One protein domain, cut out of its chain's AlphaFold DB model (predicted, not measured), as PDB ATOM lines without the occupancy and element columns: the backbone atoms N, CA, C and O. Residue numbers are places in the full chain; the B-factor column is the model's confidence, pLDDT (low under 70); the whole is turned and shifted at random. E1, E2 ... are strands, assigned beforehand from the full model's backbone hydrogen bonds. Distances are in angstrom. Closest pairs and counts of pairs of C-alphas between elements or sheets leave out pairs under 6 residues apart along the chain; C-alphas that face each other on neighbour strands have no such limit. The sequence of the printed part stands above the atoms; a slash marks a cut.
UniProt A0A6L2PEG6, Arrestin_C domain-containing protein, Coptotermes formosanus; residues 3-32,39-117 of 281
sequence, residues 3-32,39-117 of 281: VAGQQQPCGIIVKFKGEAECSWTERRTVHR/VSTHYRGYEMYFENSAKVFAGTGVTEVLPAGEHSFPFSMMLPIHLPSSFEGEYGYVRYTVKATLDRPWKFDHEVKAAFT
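Overview. This is residues 3 to 32 and 39 to 117 of the 281 residues of the protein "Arrestin_C domain-containing protein" of Coptotermes formosanus (UniProt A0A6L2PEG6). One long, arched and twisted sheet makes up this domain: E1 and E2 run side by side along its length, E4 lies along part of E1, and the short E3 and E5 line the far side of E4. Beyond residue 22 of E1, E1 and E2 run on as a narrow two-stranded arm, while unnamed residues 58 to 86 make a long loop from E2 to E3. The printed part has 109 residues with five named strands, E1 to E5 in chain order, no named helix, class all strand, in a branched antiparallel sheet. It is flat, spans 68 by 38 by 20 A, and is only just extended, close to loose, with a radius of gyration of the C-alphas of 20.0 A.

Arrangement. Start at E1, residues 11 to 32; E2, residues 39 to 57, is antiparallel on one side, with N 20 and O 47 2.8 A apart. On the other side find E4, residues 92 to 103, antiparallel, with N 15 to O 99 at 2.7 A. E1 lies on one side of E4; on the other side of E4 are E3, residues 87 to 89, with N 94 to O 87 at 2.8 A, and E5, residues 110 to 116, with N 100 to O 112 at 2.8 A. E3, E4 and E5 form a meander, each strand the antiparallel neighbour of the one before; E2 and E5 are apart.

Along the chain. Find C-alpha 11 at (-22.016, 21.170, 19.496); E1 runs 58.5 A, bending by 65 degrees at residue 14. E2 spans 50.5 A, E4 30.8 A; E5 ends at C-alpha 116, (-15.162, 40.973, 8.199).

Size, cuts and confidence. The farthest C-alphas, of Arg 32 and Thr 63, are 68.6 A apart. Residues 33 to 38 are cut out, leaving 11.7 A between C-alphas 32 and 39. The link from E2 to E3 is long, 29 residues. Confidence is under 70 at residues 3 to 10, 59 to 65 and 105 to 106.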
ATOM      1  N   VAL A   3     -32.396  24.351   9.904       57.03
ATOM      2  CA  VAL A   3     -32.176  22.913  10.100       57.03
ATOM      3  C   VAL A   3     -33.279  22.133   9.384       57.03
ATOM      4  O   VAL A   3     -34.440  22.169   9.792       57.03
ATOM      5  N   ALA A   4     -32.915  21.414   8.317       45.22
ATOM      6  CA  ALA A   4     -33.816  20.490   7.634       45.22
ATOM      7  C   ALA A   4     -33.895  19.163   8.415       45.22
ATOM      8  O   ALA A   4     -32.923  18.406   8.451       45.22
ATOM      9  N   GLY A   5     -35.041  18.888   9.044       58.09
ATOM     10  CA  GLY A   5     -35.253  17.691   9.870       58.09
ATOM     11  C   GLY A   5     -34.610  17.767  11.262       58.09
ATOM     12  O   GLY A   5     -34.071  18.795  11.655       58.09
ATOM     13  N   GLN A   6     -34.690  16.683  12.036       54.31
ATOM     14  CA  GLN A   6     -34.045  16.596  13.352       54.31
ATOM     15  C   GLN A   6     -32.539  16.329  13.205       54.31
ATOM     16  O   GLN A   6     -32.138  15.405  12.495       54.31
ATOM     17  N   GLN A   7     -31.701  17.112  13.893       58.62
ATOM     18  CA  GLN A   7     -30.250  16.891  13.952       58.62
ATOM     19  C   GLN A   7     -29.778  16.692  15.395       58.62
ATOM     20  O   GLN A   7     -30.302  17.315  16.311       58.62
ATOM     21  N   GLN A   8     -28.767  15.841  15.586       63.41
ATOM     22  CA  GLN A   8     -28.124  15.571  16.879       63.41
ATOM     23  C   GLN A   8     -26.665  16.045  16.847       63.41
ATOM     24  O   GLN A   8     -25.762  15.223  16.710       63.41
ATOM     25  N   PRO A   9     -26.398  17.358  16.853       60.84
ATOM     26  CA  PRO A   9     -25.024  17.834  16.906       60.84
ATOM     27  C   PRO A   9     -24.408  17.651  18.300       60.84
ATOM     28  O   PRO A   9     -25.067  17.852  19.320       60.84
ATOM     29  N   CYS A  10     -23.112  17.346  18.341       67.56
ATOM     30  CA  CYS A  10     -22.293  17.347  19.562       67.56
ATOM     31  C   CYS A  10     -21.949  18.778  20.025       67.56
ATOM     32  O   CYS A  10     -21.531  19.020  21.165       67.56
ATOM     33  N   GLY A  11     -22.134  19.765  19.146       84.44
ATOM     34  CA  GLY A  11     -22.016  21.170  19.496       84.44
ATOM     35  C   GLY A  11     -22.038  22.110  18.303       84.44
ATOM     36  O   GLY A  11     -21.962  21.701  17.147       84.44
ATOM     37  N   ILE A  12     -22.122  23.400  18.609       88.44
ATOM     38  CA  ILE A  12     -21.845  24.472  17.655       88.44
ATOM     39  C   ILE A  12     -20.675  25.267  18.207       88.44
ATOM     40  O   ILE A  12     -20.723  25.769  19.335       88.44
ATOM     41  N   ILE A  13     -19.614  25.358  17.414       91.94
ATOM     42  CA  ILE A  13     -18.374  26.045  17.764       91.94
ATOM     43  C   ILE A  13     -18.206  27.213  16.804       91.94
ATOM     44  O   ILE A  13     -18.233  27.035  15.590       91.94
ATOM     45  N   VAL A  14     -18.014  28.408  17.344       95.00
ATOM     46  CA  VAL A  14     -17.686  29.607  16.576       95.00
ATOM     47  C   VAL A  14     -16.212  29.913  16.782       95.00
ATOM     48  O   VAL A  14     -15.757  30.048  17.912       95.00
ATOM     49  N   LYS A  15     -15.458  30.009  15.692       96.00
ATOM     50  CA  LYS A  15     -14.024  30.279  15.666       96.00
ATOM     51  C   LYS A  15     -13.757  31.602  14.962       96.00
ATOM     52  O   LYS A  15     -14.100  31.768  13.797       96.00
ATOM     53  N   PHE A  16     -13.107  32.516  15.659       97.12
ATOM     54  CA  PHE A  16     -12.627  33.786  15.145       97.12
ATOM     55  C   PHE A  16     -11.140  33.682  14.848       97.12
ATOM     56  O   PHE A  16     -10.371  33.178  15.667       97.12
ATOM     57  N   LYS A  17     -10.732  34.174  13.683       97.50
ATOM     58  CA  LYS A  17      -9.347  34.105  13.229       97.50
ATOM     59  C   LYS A  17      -8.950  35.396  12.530       97.50
ATOM     60  O   LYS A  17      -9.662  35.829  11.625       97.50
ATOM     61  N   GLY A  18      -7.820  35.964  12.933       98.00
ATOM     62  CA  GLY A  18      -7.147  37.062  12.249       98.00
ATOM     63  C   GLY A  18      -5.733  36.642  11.878       98.00
ATOM     64  O   GLY A  18      -4.965  36.250  12.755       98.00
ATOM     65  N   GLU A  19      -5.395  36.707  10.596       98.00
ATOM     66  CA  GLU A  19      -4.089  36.281  10.093       98.00
ATOM     67  C   GLU A  19      -3.644  37.104   8.886       98.00
ATOM     68  O   GLU A  19      -4.469  37.654   8.152       98.00
ATOM     69  N   ALA A  20      -2.335  37.142   8.667       98.31
ATOM     70  CA  ALA A  20      -1.745  37.579   7.420       98.31
ATOM     71  C   ALA A  20      -0.935  36.447   6.797       98.31
ATOM     72  O   ALA A  20      -0.266  35.667   7.478       98.31
ATOM     73  N   GLU A  21      -0.974  36.371   5.476       98.31
ATOM     74  CA  GLU A  21      -0.204  35.403   4.715       98.31
ATOM     75  C   GLU A  21       0.291  36.048   3.432       98.31
ATOM     76  O   GLU A  21      -0.456  36.743   2.749       98.31
ATOM     77  N   CYS A  22       1.539  35.774   3.067       98.31
ATOM     78  CA  CYS A  22       2.040  36.074   1.737       98.31
ATOM     79  C   CYS A  22       2.821  34.895   1.170       98.31
ATOM     80  O   CYS A  22       3.505  34.182   1.905       98.31
ATOM     81  N   SER A  23       2.763  34.691  -0.142       97.88
ATOM     82  CA  SER A  23       3.555  33.667  -0.812       97.88
ATOM     83  C   SER A  23       3.833  34.006  -2.271       97.88
ATOM     84  O   SER A  23       3.024  34.631  -2.955       97.88
ATOM     85  N   TRP A  24       4.995  33.589  -2.765       97.75
ATOM     86  CA  TRP A  24       5.346  33.710  -4.177       97.75
ATOM     87  C   TRP A  24       6.356  32.644  -4.587       97.75
ATOM     88  O   TRP A  24       7.024  32.027  -3.757       97.75
ATOM     89  N   THR A  25       6.491  32.450  -5.896       96.06
ATOM     90  CA  THR A  25       7.461  31.517  -6.475       96.06
ATOM     91  C   THR A  25       8.413  32.271  -7.398       96.06
ATOM     92  O   THR A  25       7.977  33.040  -8.256       96.06
ATOM     93  N   GLU A  26       9.717  32.045  -7.239       93.62
ATOM     94  CA  GLU A  26      10.749  32.503  -8.174       93.62
ATOM     95  C   GLU A  26      11.277  31.324  -8.981       93.62
ATOM     96  O   GLU A  26      11.524  30.252  -8.435       93.62
ATOM     97  N   ARG A  27      11.481  31.530 -10.285       92.19
ATOM     98  CA  ARG A  27      12.102  30.540 -11.167       92.19
ATOM     99  C   ARG A  27      13.463  31.053 -11.607       92.19
ATOM    100  O   ARG A  27      13.569  32.188 -12.065       92.19
ATOM    101  N   ARG A  28      14.495  30.227 -11.467       89.06
ATOM    102  CA  ARG A  28      15.860  30.531 -11.904       89.06
ATOM    103  C   ARG A  28      16.350  29.422 -12.817       89.06
ATOM    104  O   ARG A  28      16.269  28.250 -12.461       89.06
ATOM    105  N   THR A  29      16.873  29.795 -13.977       89.19
ATOM    106  CA  THR A  29      17.547  28.851 -14.870       89.19
ATOM    107  C   THR A  29      18.999  28.729 -14.435       89.19
ATOM    108  O   THR A  29      19.735  29.714 -14.422       89.19
ATOM    109  N   VAL A  30      19.405  27.527 -14.051       87.00
ATOM    110  CA  VAL A  30      20.772  27.191 -13.668       87.00
ATOM    111  C   VAL A  30      21.386  26.363 -14.788       87.00
ATOM    112  O   VAL A  30      20.781  25.406 -15.269       87.00
ATOM    113  N   HIS A  31      22.595  26.725 -15.212       84.44
ATOM    114  CA  HIS A  31      23.355  25.942 -16.179       84.44
ATOM    115  C   HIS A  31      24.361  25.064 -15.438       84.44
ATOM    116  O   HIS A  31      25.254  25.574 -14.761       84.44
ATOM    117  N   ARG A  32      24.232  23.741 -15.563       80.69
ATOM    118  CA  ARG A  32      25.166  22.769 -14.978       80.69
ATOM    119  C   ARG A  32      25.493  21.698 -16.011       80.69
ATOM    120  O   ARG A  32      24.597  21.107 -16.604       80.69
ATOM    121  N   VAL A  39      15.074  25.793 -11.785       91.81
ATOM    122  CA  VAL A  39      14.803  25.596 -10.360       91.81
ATOM    123  C   VAL A  39      13.722  26.580  -9.927       91.81
ATOM    124  O   VAL A  39      13.824  27.778 -10.197       91.81
ATOM    125  N   SER A  40      12.676  26.081  -9.268       93.12
ATOM    126  CA  SER A  40      11.616  26.911  -8.685       93.12
ATOM    127  C   SER A  40      11.739  26.924  -7.165       93.12
ATOM    128  O   SER A  40      11.750  25.861  -6.549       93.12
ATOM    129  N   THR A  41      11.785  28.110  -6.565       94.44
ATOM    130  CA  THR A  41      11.818  28.291  -5.108       94.44
ATOM    131  C   THR A  41      10.528  28.951  -4.651       94.44
ATOM    132  O   THR A  41      10.144  29.992  -5.187       94.44
ATOM    133  N   HIS A  42       9.859  28.344  -3.670       96.19
ATOM    134  CA  HIS A  42       8.642  28.874  -3.065       96.19
ATOM    135  C   HIS A  42       8.966  29.590  -1.752       96.19
ATOM    136  O   HIS A  42       9.672  29.048  -0.902       96.19
ATOM    137  N   TYR A  43       8.434  30.796  -1.593       97.50
ATOM    138  CA  TYR A  43       8.603  31.636  -0.414       97.50
ATOM    139  C   TYR A  43       7.246  31.883   0.228       97.50
ATOM    140  O   TYR A  43       6.267  32.115  -0.480       97.50
ATOM    141  N   ARG A  44       7.200  31.851   1.563       97.75
ATOM    142  CA  ARG A  44       5.984  32.075   2.345       97.75
ATOM    143  C   ARG A  44       6.293  32.861   3.616       97.75
ATOM    144  O   ARG A  44       7.275  32.569   4.296       97.75
ATOM    145  N   GLY A  45       5.444  33.833   3.920       97.88
ATOM    146  CA  GLY A  45       5.370  34.547   5.192       97.88
ATOM    147  C   GLY A  45       3.995  34.318   5.812       97.88
ATOM    148  O   GLY A  45       3.002  34.217   5.089       97.88
ATOM    149  N   TYR A  46       3.942  34.181   7.133       98.06
ATOM    150  CA  TYR A  46       2.709  33.915   7.869       98.06
ATOM    151  C   TYR A  46       2.739  34.604   9.233       98.06
ATOM    152  O   TYR A  46       3.729  34.488   9.953       98.06
ATOM    153  N   GLU A  47       1.641  35.262   9.594       97.44
ATOM    154  CA  GLU A  47       1.418  35.869  10.906       97.44
ATOM    155  C   GLU A  47       0.012  35.547  11.408       97.44
ATOM    156  O   GLU A  47      -0.967  35.674  10.676       97.44
ATOM    157  N   MET A  48      -0.099  35.180  12.682       97.06
ATOM    158  CA  MET A  48      -1.377  34.992  13.360       97.06
ATOM    159  C   MET A  48      -1.551  36.094  14.403       97.06
ATOM    160  O   MET A  48      -0.730  36.218  15.307       97.06
ATOM    161  N   TYR A  49      -2.628  36.870  14.291       96.62
ATOM    162  CA  TYR A  49      -2.942  37.949  15.234       96.62
ATOM    163  C   TYR A  49      -3.789  37.450  16.397       96.62
ATOM    164  O   TYR A  49      -3.570  37.820  17.546       96.62
ATOM    165  N   PHE A  50      -4.769  36.602  16.095       96.38
ATOM    166  CA  PHE A  50      -5.551  35.896  17.098       96.38
ATOM    167  C   PHE A  50      -6.226  34.675  16.491       96.38
ATOM    168  O   PHE A  50      -6.594  34.648  15.312       96.38
ATOM    169  N   GLU A  51      -6.475  33.696  17.348       96.12
ATOM    170  CA  GLU A  51      -7.338  32.571  17.055       96.12
ATOM    171  C   GLU A  51      -8.098  32.210  18.330       96.12
ATOM    172  O   GLU A  51      -7.512  31.738  19.298       96.12
ATOM    173  N   ASN A  52      -9.400  32.477  18.345       94.50
ATOM    174  CA  ASN A  52     -10.254  32.246  19.506       94.50
ATOM    175  C   ASN A  52     -11.455  31.406  19.098       94.50
ATOM    176  O   ASN A  52     -11.994  31.574  18.004       94.50
ATOM    177  N   SER A  53     -11.899  30.514  19.974       93.31
ATOM    178  CA  SER A  53     -13.094  29.708  19.752       93.31
ATOM    179  C   SER A  53     -14.030  29.773  20.952       93.31
ATOM    180  O   SER A  53     -13.602  29.842  22.100       93.31
ATOM    181  N   ALA A  54     -15.328  29.757  20.671       91.12
ATOM    182  CA  ALA A  54     -16.387  29.715  21.662       91.12
ATOM    183  C   ALA A  54     -17.373  28.611  21.287       91.12
ATOM    184  O   ALA A  54     -17.845  28.540  20.150       91.12
ATOM    185  N   LYS A  55     -17.705  27.744  22.245       89.62
ATOM    186  CA  LYS A  55     -18.797  26.783  22.084       89.62
ATOM    187  C   LYS A  55     -20.103  27.502  22.419       89.62
ATOM    188  O   LYS A  55     -20.320  27.867  23.568       89.62
ATOM    189  N   VAL A  56     -20.940  27.743  21.411       89.62
ATOM    190  CA  VAL A  56     -22.210  28.492  21.544       89.62
ATOM    191  C   VAL A  56     -23.406  27.569  21.765       89.62
ATOM    192  O   VAL A  56     -24.476  28.008  22.169       89.62
ATOM    193  N   PHE A  57     -23.209  26.277  21.511       85.19
ATOM    194  CA  PHE A  57     -24.151  25.218  21.831       85.19
ATOM    195  C   PHE A  57     -23.376  23.964  22.230       85.19
ATOM    196  O   PHE A  57     -22.451  23.549  21.522       85.19
ATOM    197  N   ALA A  58     -23.748  23.359  23.354       77.06
ATOM    198  CA  ALA A  58     -23.121  22.158  23.881       77.06
ATOM    199  C   ALA A  58     -24.148  21.030  23.984       77.06
ATOM    200  O   ALA A  58     -24.646  20.743  25.063       77.06
ATOM    201  N   GLY A  59     -24.414  20.377  22.851       67.12
ATOM    202  CA  GLY A  59     -25.202  19.154  22.842       67.12
ATOM    203  C   GLY A  59     -24.468  18.035  23.580       67.12
ATOM    204  O   GLY A  59     -23.262  17.853  23.417       67.12
ATOM    205  N   THR A  60     -25.191  17.252  24.378       60.56
ATOM    206  CA  THR A  60     -24.643  16.070  25.069       60.56
ATOM    207  C   THR A  60     -24.377  14.890  24.127       60.56
ATOM    208  O   THR A  60     -23.881  13.857  24.565       60.56
ATOM    209  N   GLY A  61     -24.734  15.006  22.840       55.72
ATOM    210  CA  GLY A  61     -24.583  13.956  21.824       55.72
ATOM    211  C   GLY A  61     -25.536  12.762  21.976       55.72
ATOM    212  O   GLY A  61     -25.577  11.917  21.089       55.72
ATOM    213  N   VAL A  62     -26.317  12.689  23.064       54.31
ATOM    214  CA  VAL A  62     -27.184  11.535  23.380       54.31
ATOM    215  C   VAL A  62     -28.664  11.926  23.533       54.31
ATOM    216  O   VAL A  62     -29.531  11.099  23.266       54.31
ATOM    217  N   THR A  63     -28.983  13.175  23.901       52.53
ATOM    218  CA  THR A  63     -30.378  13.597  24.176       52.53
ATOM    219  C   THR A  63     -30.801  14.947  23.597       52.53
ATOM    220  O   THR A  63     -32.000  15.187  23.467       52.53
ATOM    221  N   GLU A  64     -29.873  15.820  23.206       60.19
ATOM    222  CA  GLU A  64     -30.235  17.133  22.661       60.19
ATOM    223  C   GLU A  64     -30.385  17.090  21.138       60.19
ATOM    224  O   GLU A  64     -29.425  17.176  20.372       60.19
ATOM    225  N   VAL A  65     -31.632  16.925  20.702       67.38
ATOM    226  CA  VAL A  65     -32.034  17.040  19.301       67.38
ATOM    227  C   VAL A  65     -32.358  18.502  19.018       67.38
ATOM    228  O   VAL A  65     -33.256  19.057  19.646       67.38
ATOM    229  N   LEU A  66     -31.685  19.117  18.042       75.94
ATOM    230  CA  LEU A  66     -32.159  20.379  17.476       75.94
ATOM    231  C   LEU A  66     -33.403  20.071  16.631       75.94
ATOM    232  O   LEU A  66     -33.280  19.369  15.617       75.94
ATOM    233  N   PRO A  67     -34.602  20.538  17.036       78.56
ATOM    234  CA  PRO A  67     -35.808  20.314  16.256       78.56
ATOM    235  C   PRO A  67     -35.702  21.015  14.902       78.56
ATOM    236  O   PRO A  67     -34.957  21.983  14.744       78.56
ATOM    237  N   ALA A  68     -36.476  20.542  13.926       77.88
ATOM    238  CA  ALA A  68     -36.584  21.230  12.647       77.88
ATOM    239  C   ALA A  68     -37.089  22.662  12.875       77.88
ATOM    240  O   ALA A  68     -38.034  22.877  13.636       77.88
ATOM    241  N   GLY A  69     -36.454  23.631  12.224       82.25
ATOM    242  CA  GLY A  69     -36.779  25.040  12.404       82.25
ATOM    243  C   GLY A  69     -35.557  25.945  12.362       82.25
ATOM    244  O   GLY A  69     -34.449  25.536  11.997       82.25
ATOM    245  N   GLU A  70     -35.788  27.204  12.716       85.00
ATOM    246  CA  GLU A  70     -34.751  28.221  12.805       85.00
ATOM    247  C   GLU A  70     -34.216  28.316  14.231       85.00
ATOM    248  O   GLU A  70     -34.964  28.526  15.183       85.00
ATOM    249  N   HIS A  71     -32.896  28.179  14.355       85.69
ATOM    250  CA  HIS A  71     -32.183  28.332  15.619       85.69
ATOM    251  C   HIS A  71     -31.181  29.477  15.533       85.69
ATOM    252  O   HIS A  71     -30.428  29.583  14.551       85.69
ATOM    253  N   SER A  72     -31.150  30.287  16.589       89.25
ATOM    254  CA  SER A  72     -30.298  31.468  16.720       89.25
ATOM    255  C   SER A  72     -29.432  31.351  17.967       89.25
ATOM    256  O   SER A  72     -29.943  31.302  19.081       89.25
ATOM    257  N   PHE A  73     -28.117  31.325  17.764       89.62
ATOM    258  CA  PHE A  73     -27.121  31.227  18.829       89.62
ATOM    259  C   PHE A  73     -26.316  32.530  18.856       89.62
ATOM    260  O   PHE A  73     -25.489  32.734  17.962       89.62
ATOM    261  N   PRO A  74     -26.576  33.443  19.808       90.88
ATOM    262  CA  PRO A  74     -25.832  34.689  19.896       90.88
ATOM    263  C   PRO A  74     -24.390  34.408  20.318       90.88
ATOM    264  O   PRO A  74     -24.119  33.551  21.157       90.88
ATOM    265  N   PHE A  75     -23.460  35.156  19.742       91.50
ATOM    266  CA  PHE A  75     -22.053  35.101  20.101       91.50
ATOM    267  C   PHE A  75     -21.443  36.494  20.000       91.50
ATOM    268  O   PHE A  75     -21.879  37.327  19.206       91.50
ATOM    269  N   SER A  76     -20.412  36.740  20.798       91.44
ATOM    270  CA  SER A  76     -19.671  37.996  20.795       91.44
ATOM    271  C   SER A  76     -18.215  37.730  21.126       91.44
ATOM    272  O   SER A  76     -17.913  36.886  21.970       91.44
ATOM    273  N   MET A  77     -17.319  38.479  20.500       89.50
ATOM    274  CA  MET A  77     -15.900  38.459  20.815       89.50
ATOM    275  C   MET A  77     -15.348  39.878  20.731       89.50
ATOM    276  O   MET A  77     -15.649  40.609  19.790       89.50
ATOM    277  N   MET A  78     -14.502  40.232  21.695       92.00
ATOM    278  CA  MET A  78     -13.697  41.447  21.634       92.00
ATOM    279  C   MET A  78     -12.456  41.196  20.775       92.00
ATOM    280  O   MET A  78     -11.714  40.241  21.011       92.00
ATOM    281  N   LEU A  79     -12.236  42.045  19.773       92.25
ATOM    282  CA  LEU A  79     -11.024  42.003  18.956       92.25
ATOM    283  C   LEU A  79      -9.838  42.606  19.728       92.25
ATOM    284  O   LEU A  79     -10.040  43.548  20.500       92.25
ATOM    285  N   PRO A  80      -8.604  42.111  19.516       91.81
ATOM    286  CA  PRO A  80      -7.406  42.798  19.985       91.81
ATOM    287  C   PRO A  80      -7.346  44.251  19.495       91.81
ATOM    288  O   PRO A  80      -7.811  44.571  18.404       91.81
ATOM    289  N   ILE A  81      -6.749  45.127  20.302       86.69
ATOM    290  CA  ILE A  81      -6.719  46.579  20.048       86.69
ATOM    291  C   ILE A  81      -5.733  46.931  18.918       86.69
ATOM    292  O   ILE A  81      -5.948  47.871  18.158       86.69
ATOM    293  N   HIS A  82      -4.653  46.157  18.791       88.94
ATOM    294  CA  HIS A  82      -3.568  46.387  17.837       88.94
ATOM    295  C   HIS A  82      -3.648  45.394  16.678       88.94
ATOM    296  O   HIS A  82      -2.874  44.442  16.606       88.94
ATOM    297  N   LEU A  83      -4.615  45.602  15.787       94.19
ATOM    298  CA  LEU A  83      -4.757  44.819  14.561       94.19
ATOM    299  C   LEU A  83      -4.401  45.668  13.338       94.19
ATOM    300  O   LEU A  83      -4.819  46.829  13.285       94.19
ATOM    301  N   PRO A  84      -3.684  45.107  12.349       95.06
ATOM    302  CA  PRO A  84      -3.526  45.771  11.063       95.06
ATOM    303  C   PRO A  84      -4.874  45.932  10.345       95.06
ATOM    304  O   PRO A  84      -5.822  45.174  10.558       95.06
ATOM    305  N   SER A  85      -4.959  46.917   9.451       94.56
ATOM    306  CA  SER A  85      -6.076  46.996   8.507       94.56
ATOM    307  C   SER A  85      -6.138  45.742   7.634       94.56
ATOM    308  O   SER A  85      -5.113  45.190   7.232       94.56
ATOM    309  N   SER A  86      -7.353  45.309   7.294       95.88
ATOM    310  CA  SER A  86      -7.554  44.259   6.293       95.88
ATOM    311  C   SER A  86      -6.989  44.697   4.948       95.88
ATOM    312  O   SER A  86      -7.173  45.842   4.532       95.88
ATOM    313  N   PHE A  87      -6.324  43.776   4.262       96.00
ATOM    314  CA  PHE A  87      -5.620  44.057   3.019       96.00
ATOM    315  C   PHE A  87      -5.684  42.854   2.083       96.00
ATOM    316  O   PHE A  87      -5.592  41.709   2.522       96.00
ATOM    317  N   GLU A  88      -5.794  43.127   0.788       95.94
ATOM    318  CA  GLU A  88      -5.759  42.132  -0.281       95.94
ATOM    319  C   GLU A  88      -4.782  42.611  -1.351       95.94
ATOM    320  O   GLU A  88      -4.907  43.725  -1.861       95.94
ATOM    321  N   GLY A  89      -3.817  41.768  -1.702       95.31
ATOM    322  CA  GLY A  89      -2.844  42.057  -2.741       95.31
ATOM    323  C   GLY A  89      -2.451  40.811  -3.527       95.31
ATOM    324  O   GLY A  89      -2.789  39.686  -3.172       95.31
ATOM    325  N   GLU A  90      -1.705  41.032  -4.607       96.19
ATOM    326  CA  GLU A  90      -1.284  40.000  -5.564       96.19
ATOM    327  C   GLU A  90      -0.653  38.751  -4.920       96.19
ATOM    328  O   GLU A  90      -0.914  37.628  -5.346       96.19
ATOM    329  N   TYR A  91       0.194  38.934  -3.902       97.56
ATOM    330  CA  TYR A  91       0.962  37.841  -3.291       97.56
ATOM    331  C   TYR A  91       0.603  37.588  -1.830       97.56
ATOM    332  O   TYR A  91       1.298  36.818  -1.172       97.56
ATOM    333  N   GLY A  92      -0.431  38.224  -1.286       97.38
ATOM    334  CA  GLY A  92      -0.745  38.080   0.128       97.38
ATOM    335  C   GLY A  92      -1.908  38.925   0.605       97.38
ATOM    336  O   GLY A  92      -2.423  39.776  -0.116       97.38
ATOM    337  N   TYR A  93      -2.320  38.671   1.839       97.88
ATOM    338  CA  TYR A  93      -3.492  39.276   2.447       97.88
ATOM    339  C   TYR A  93      -3.335  39.435   3.960       97.88
ATOM    340  O   TYR A  93      -2.541  38.740   4.593       97.88
ATOM    341  N   VAL A  94      -4.173  40.300   4.528       98.00
ATOM    342  CA  VAL A  94      -4.495  40.405   5.955       98.00
ATOM    343  C   VAL A  94      -6.004  40.188   6.071       98.00
ATOM    344  O   VAL A  94      -6.784  41.026   5.613       98.00
ATOM    345  N   ARG A  95      -6.436  39.055   6.637       97.75
ATOM    346  CA  ARG A  95      -7.847  38.633   6.657       97.75
ATOM    347  C   ARG A  95      -8.335  38.319   8.061       97.75
ATOM    348  O   ARG A  95      -7.651  37.668   8.851       97.75
ATOM    349  N   TYR A  96      -9.591  38.682   8.301       97.69
ATOM    350  CA  TYR A  96     -10.312  38.364   9.523       97.69
ATOM    351  C   TYR A  96     -11.588  37.609   9.201       97.69
ATOM    352  O   TYR A  96     -12.359  37.986   8.315       97.69
ATOM    353  N   THR A  97     -11.788  36.488   9.885       97.50
ATOM    354  CA  THR A  97     -12.870  35.561   9.573       97.50
ATOM    355  C   THR A  97     -13.500  34.999  10.835       97.50
ATOM    356  O   THR A  97     -12.828  34.779  11.844       97.50
ATOM    357  N   VAL A  98     -14.801  34.751  10.759       96.69
ATOM    358  CA  VAL A  98     -15.568  33.984  11.734       96.69
ATOM    359  C   VAL A  98     -16.074  32.722  11.049       96.69
ATOM    360  O   VAL A  98     -16.602  32.767   9.938       96.69
ATOM    361  N   LYS A  99     -15.873  31.577  11.686       96.19
ATOM    362  CA  LYS A  99     -16.259  30.263  11.188       96.19
ATOM    363  C   LYS A  99     -17.151  29.596  12.220       96.19
ATOM    364  O   LYS A  99     -16.701  29.369  13.334       96.19
ATOM    365  N   ALA A 100     -18.388  29.276  11.864       94.06
ATOM    366  CA  ALA A 100     -19.250  28.442  12.690       94.06
ATOM    367  C   ALA A 100     -19.210  27.005  12.169       94.06
ATOM    368  O   ALA A 100     -19.443  26.765  10.984       94.06
ATOM    369  N   THR A 101     -18.917  26.068  13.062       91.94
ATOM    370  CA  THR A 101     -18.869  24.631  12.804       91.94
ATOM    371  C   THR A 101     -19.965  23.959  13.622       91.94
ATOM    372  O   THR A 101     -20.005  24.081  14.847       91.94
ATOM    373  N   LEU A 102     -20.865  23.265  12.931       88.44
ATOM    374  CA  LEU A 102     -21.834  22.341  13.501       88.44
ATOM    375  C   LEU A 102     -21.183  20.957  13.555       88.44
ATOM    376  O   LEU A 102     -21.104  20.274  12.532       88.44
ATOM    377  N   ASP A 103     -20.726  20.590  14.748       81.75
ATOM    378  CA  ASP A 103     -20.079  19.314  15.046       81.75
ATOM    379  C   ASP A 103     -21.134  18.206  15.099       81.75
ATOM    380  O   ASP A 103     -22.113  18.309  15.856       81.75
ATOM    381  N   ARG A 104     -20.979  17.168  14.271       77.94
ATOM    382  CA  ARG A 104     -21.945  16.067  14.180       77.94
ATOM    383  C   ARG A 104     -21.283  14.713  14.426       77.94
ATOM    384  O   ARG A 104     -20.364  14.334  13.704       77.94
ATOM    385  N   PRO A 105     -21.827  13.899  15.344       69.94
ATOM    386  CA  PRO A 105     -21.302  12.568  15.580       69.94
ATOM    387  C   PRO A 105     -21.485  11.707  14.323       69.94
ATOM    388  O   PRO A 105     -22.568  11.656  13.733       69.94
ATOM    389  N   TRP A 106     -20.414  11.018  13.920       67.50
ATOM    390  CA  TRP A 106     -20.403  10.039  12.819       67.50
ATOM    391  C   TRP A 106     -20.790  10.596  11.437       67.50
ATOM    392  O   TRP A 106     -21.133   9.832  10.532       67.50
ATOM    393  N   LYS A 107     -20.737  11.921  11.252       72.94
ATOM    394  CA  LYS A 107     -20.982  12.610   9.976       72.94
ATOM    395  C   LYS A 107     -19.957  13.721   9.778       72.94
ATOM    396  O   LYS A 107     -19.333  14.166  10.728       72.94
ATOM    397  N   PHE A 108     -19.806  14.189   8.541       77.19
ATOM    398  CA  PHE A 108     -19.010  15.388   8.275       77.19
ATOM    399  C   PHE A 108     -19.629  16.606   8.958       77.19
ATOM    400  O   PHE A 108     -20.854  16.767   8.949       77.19
ATOM    401  N   ASP A 109     -18.793  17.481   9.493       80.75
ATOM    402  CA  ASP A 109     -19.250  18.733  10.078       80.75
ATOM    403  C   ASP A 109     -19.801  19.670   9.004       80.75
ATOM    404  O   ASP A 109     -19.369  19.658   7.846       80.75
ATOM    405  N   HIS A 110     -20.779  20.491   9.383       85.44
ATOM    406  CA  HIS A 110     -21.188  21.611   8.542       85.44
ATOM    407  C   HIS A 110     -20.470  22.867   8.988       85.44
ATOM    408  O   HIS A 110     -20.483  23.214  10.165       85.44
ATOM    409  N   GLU A 111     -19.890  23.578   8.033       90.88
ATOM    410  CA  GLU A 111     -19.112  24.772   8.312       90.88
ATOM    411  C   GLU A 111     -19.619  25.934   7.472       90.88
ATOM    412  O   GLU A 111     -19.856  25.803   6.270       90.88
ATOM    413  N   VAL A 112     -19.759  27.090   8.107       93.00
ATOM    414  CA  VAL A 112     -20.009  28.363   7.436       93.00
ATOM    415  C   VAL A 112     -18.941  29.346   7.871       93.00
ATOM    416  O   VAL A 112     -18.598  29.429   9.049       93.00
ATOM    417  N   LYS A 113     -18.388  30.085   6.913       95.12
ATOM    418  CA  LYS A 113     -17.326  31.060   7.145       95.12
ATOM    419  C   LYS A 113     -17.751  32.409   6.584       95.12
ATOM    420  O   LYS A 113     -18.183  32.485   5.439       95.12
ATOM    421  N   ALA A 114     -17.593  33.460   7.379       95.69
ATOM    422  CA  ALA A 114     -17.801  34.842   6.974       95.69
ATOM    423  C   ALA A 114     -16.523  35.650   7.224       95.69
ATOM    424  O   ALA A 114     -15.811  35.412   8.202       95.69
ATOM    425  N   ALA A 115     -16.220  36.584   6.327       96.38
ATOM    426  CA  ALA A 115     -15.137  37.545   6.501       96.38
ATOM    427  C   ALA A 115     -15.690  38.865   7.052       96.38
ATOM    428  O   ALA A 115     -16.848  39.202   6.806       96.38
ATOM    429  N   PHE A 116     -14.860  39.608   7.776       95.25
ATOM    430  CA  PHE A 116     -15.162  40.973   8.199       95.25
ATOM    431  C   PHE A 116     -13.935  41.865   8.021       95.25
ATOM    432  O   PHE A 116     -12.800  41.387   8.032       95.25
ATOM    433  N   THR A 117     -14.170  43.162   7.842       95.19
ATOM    434  CA  THR A 117     -13.115  44.150   7.604       95.19
ATOM    435  C   THR A 117     -12.738  44.840   8.907       95.19
ATOM    436  O   THR A 117     -13.592  45.371   9.612       95.19
TER     437      THR A 117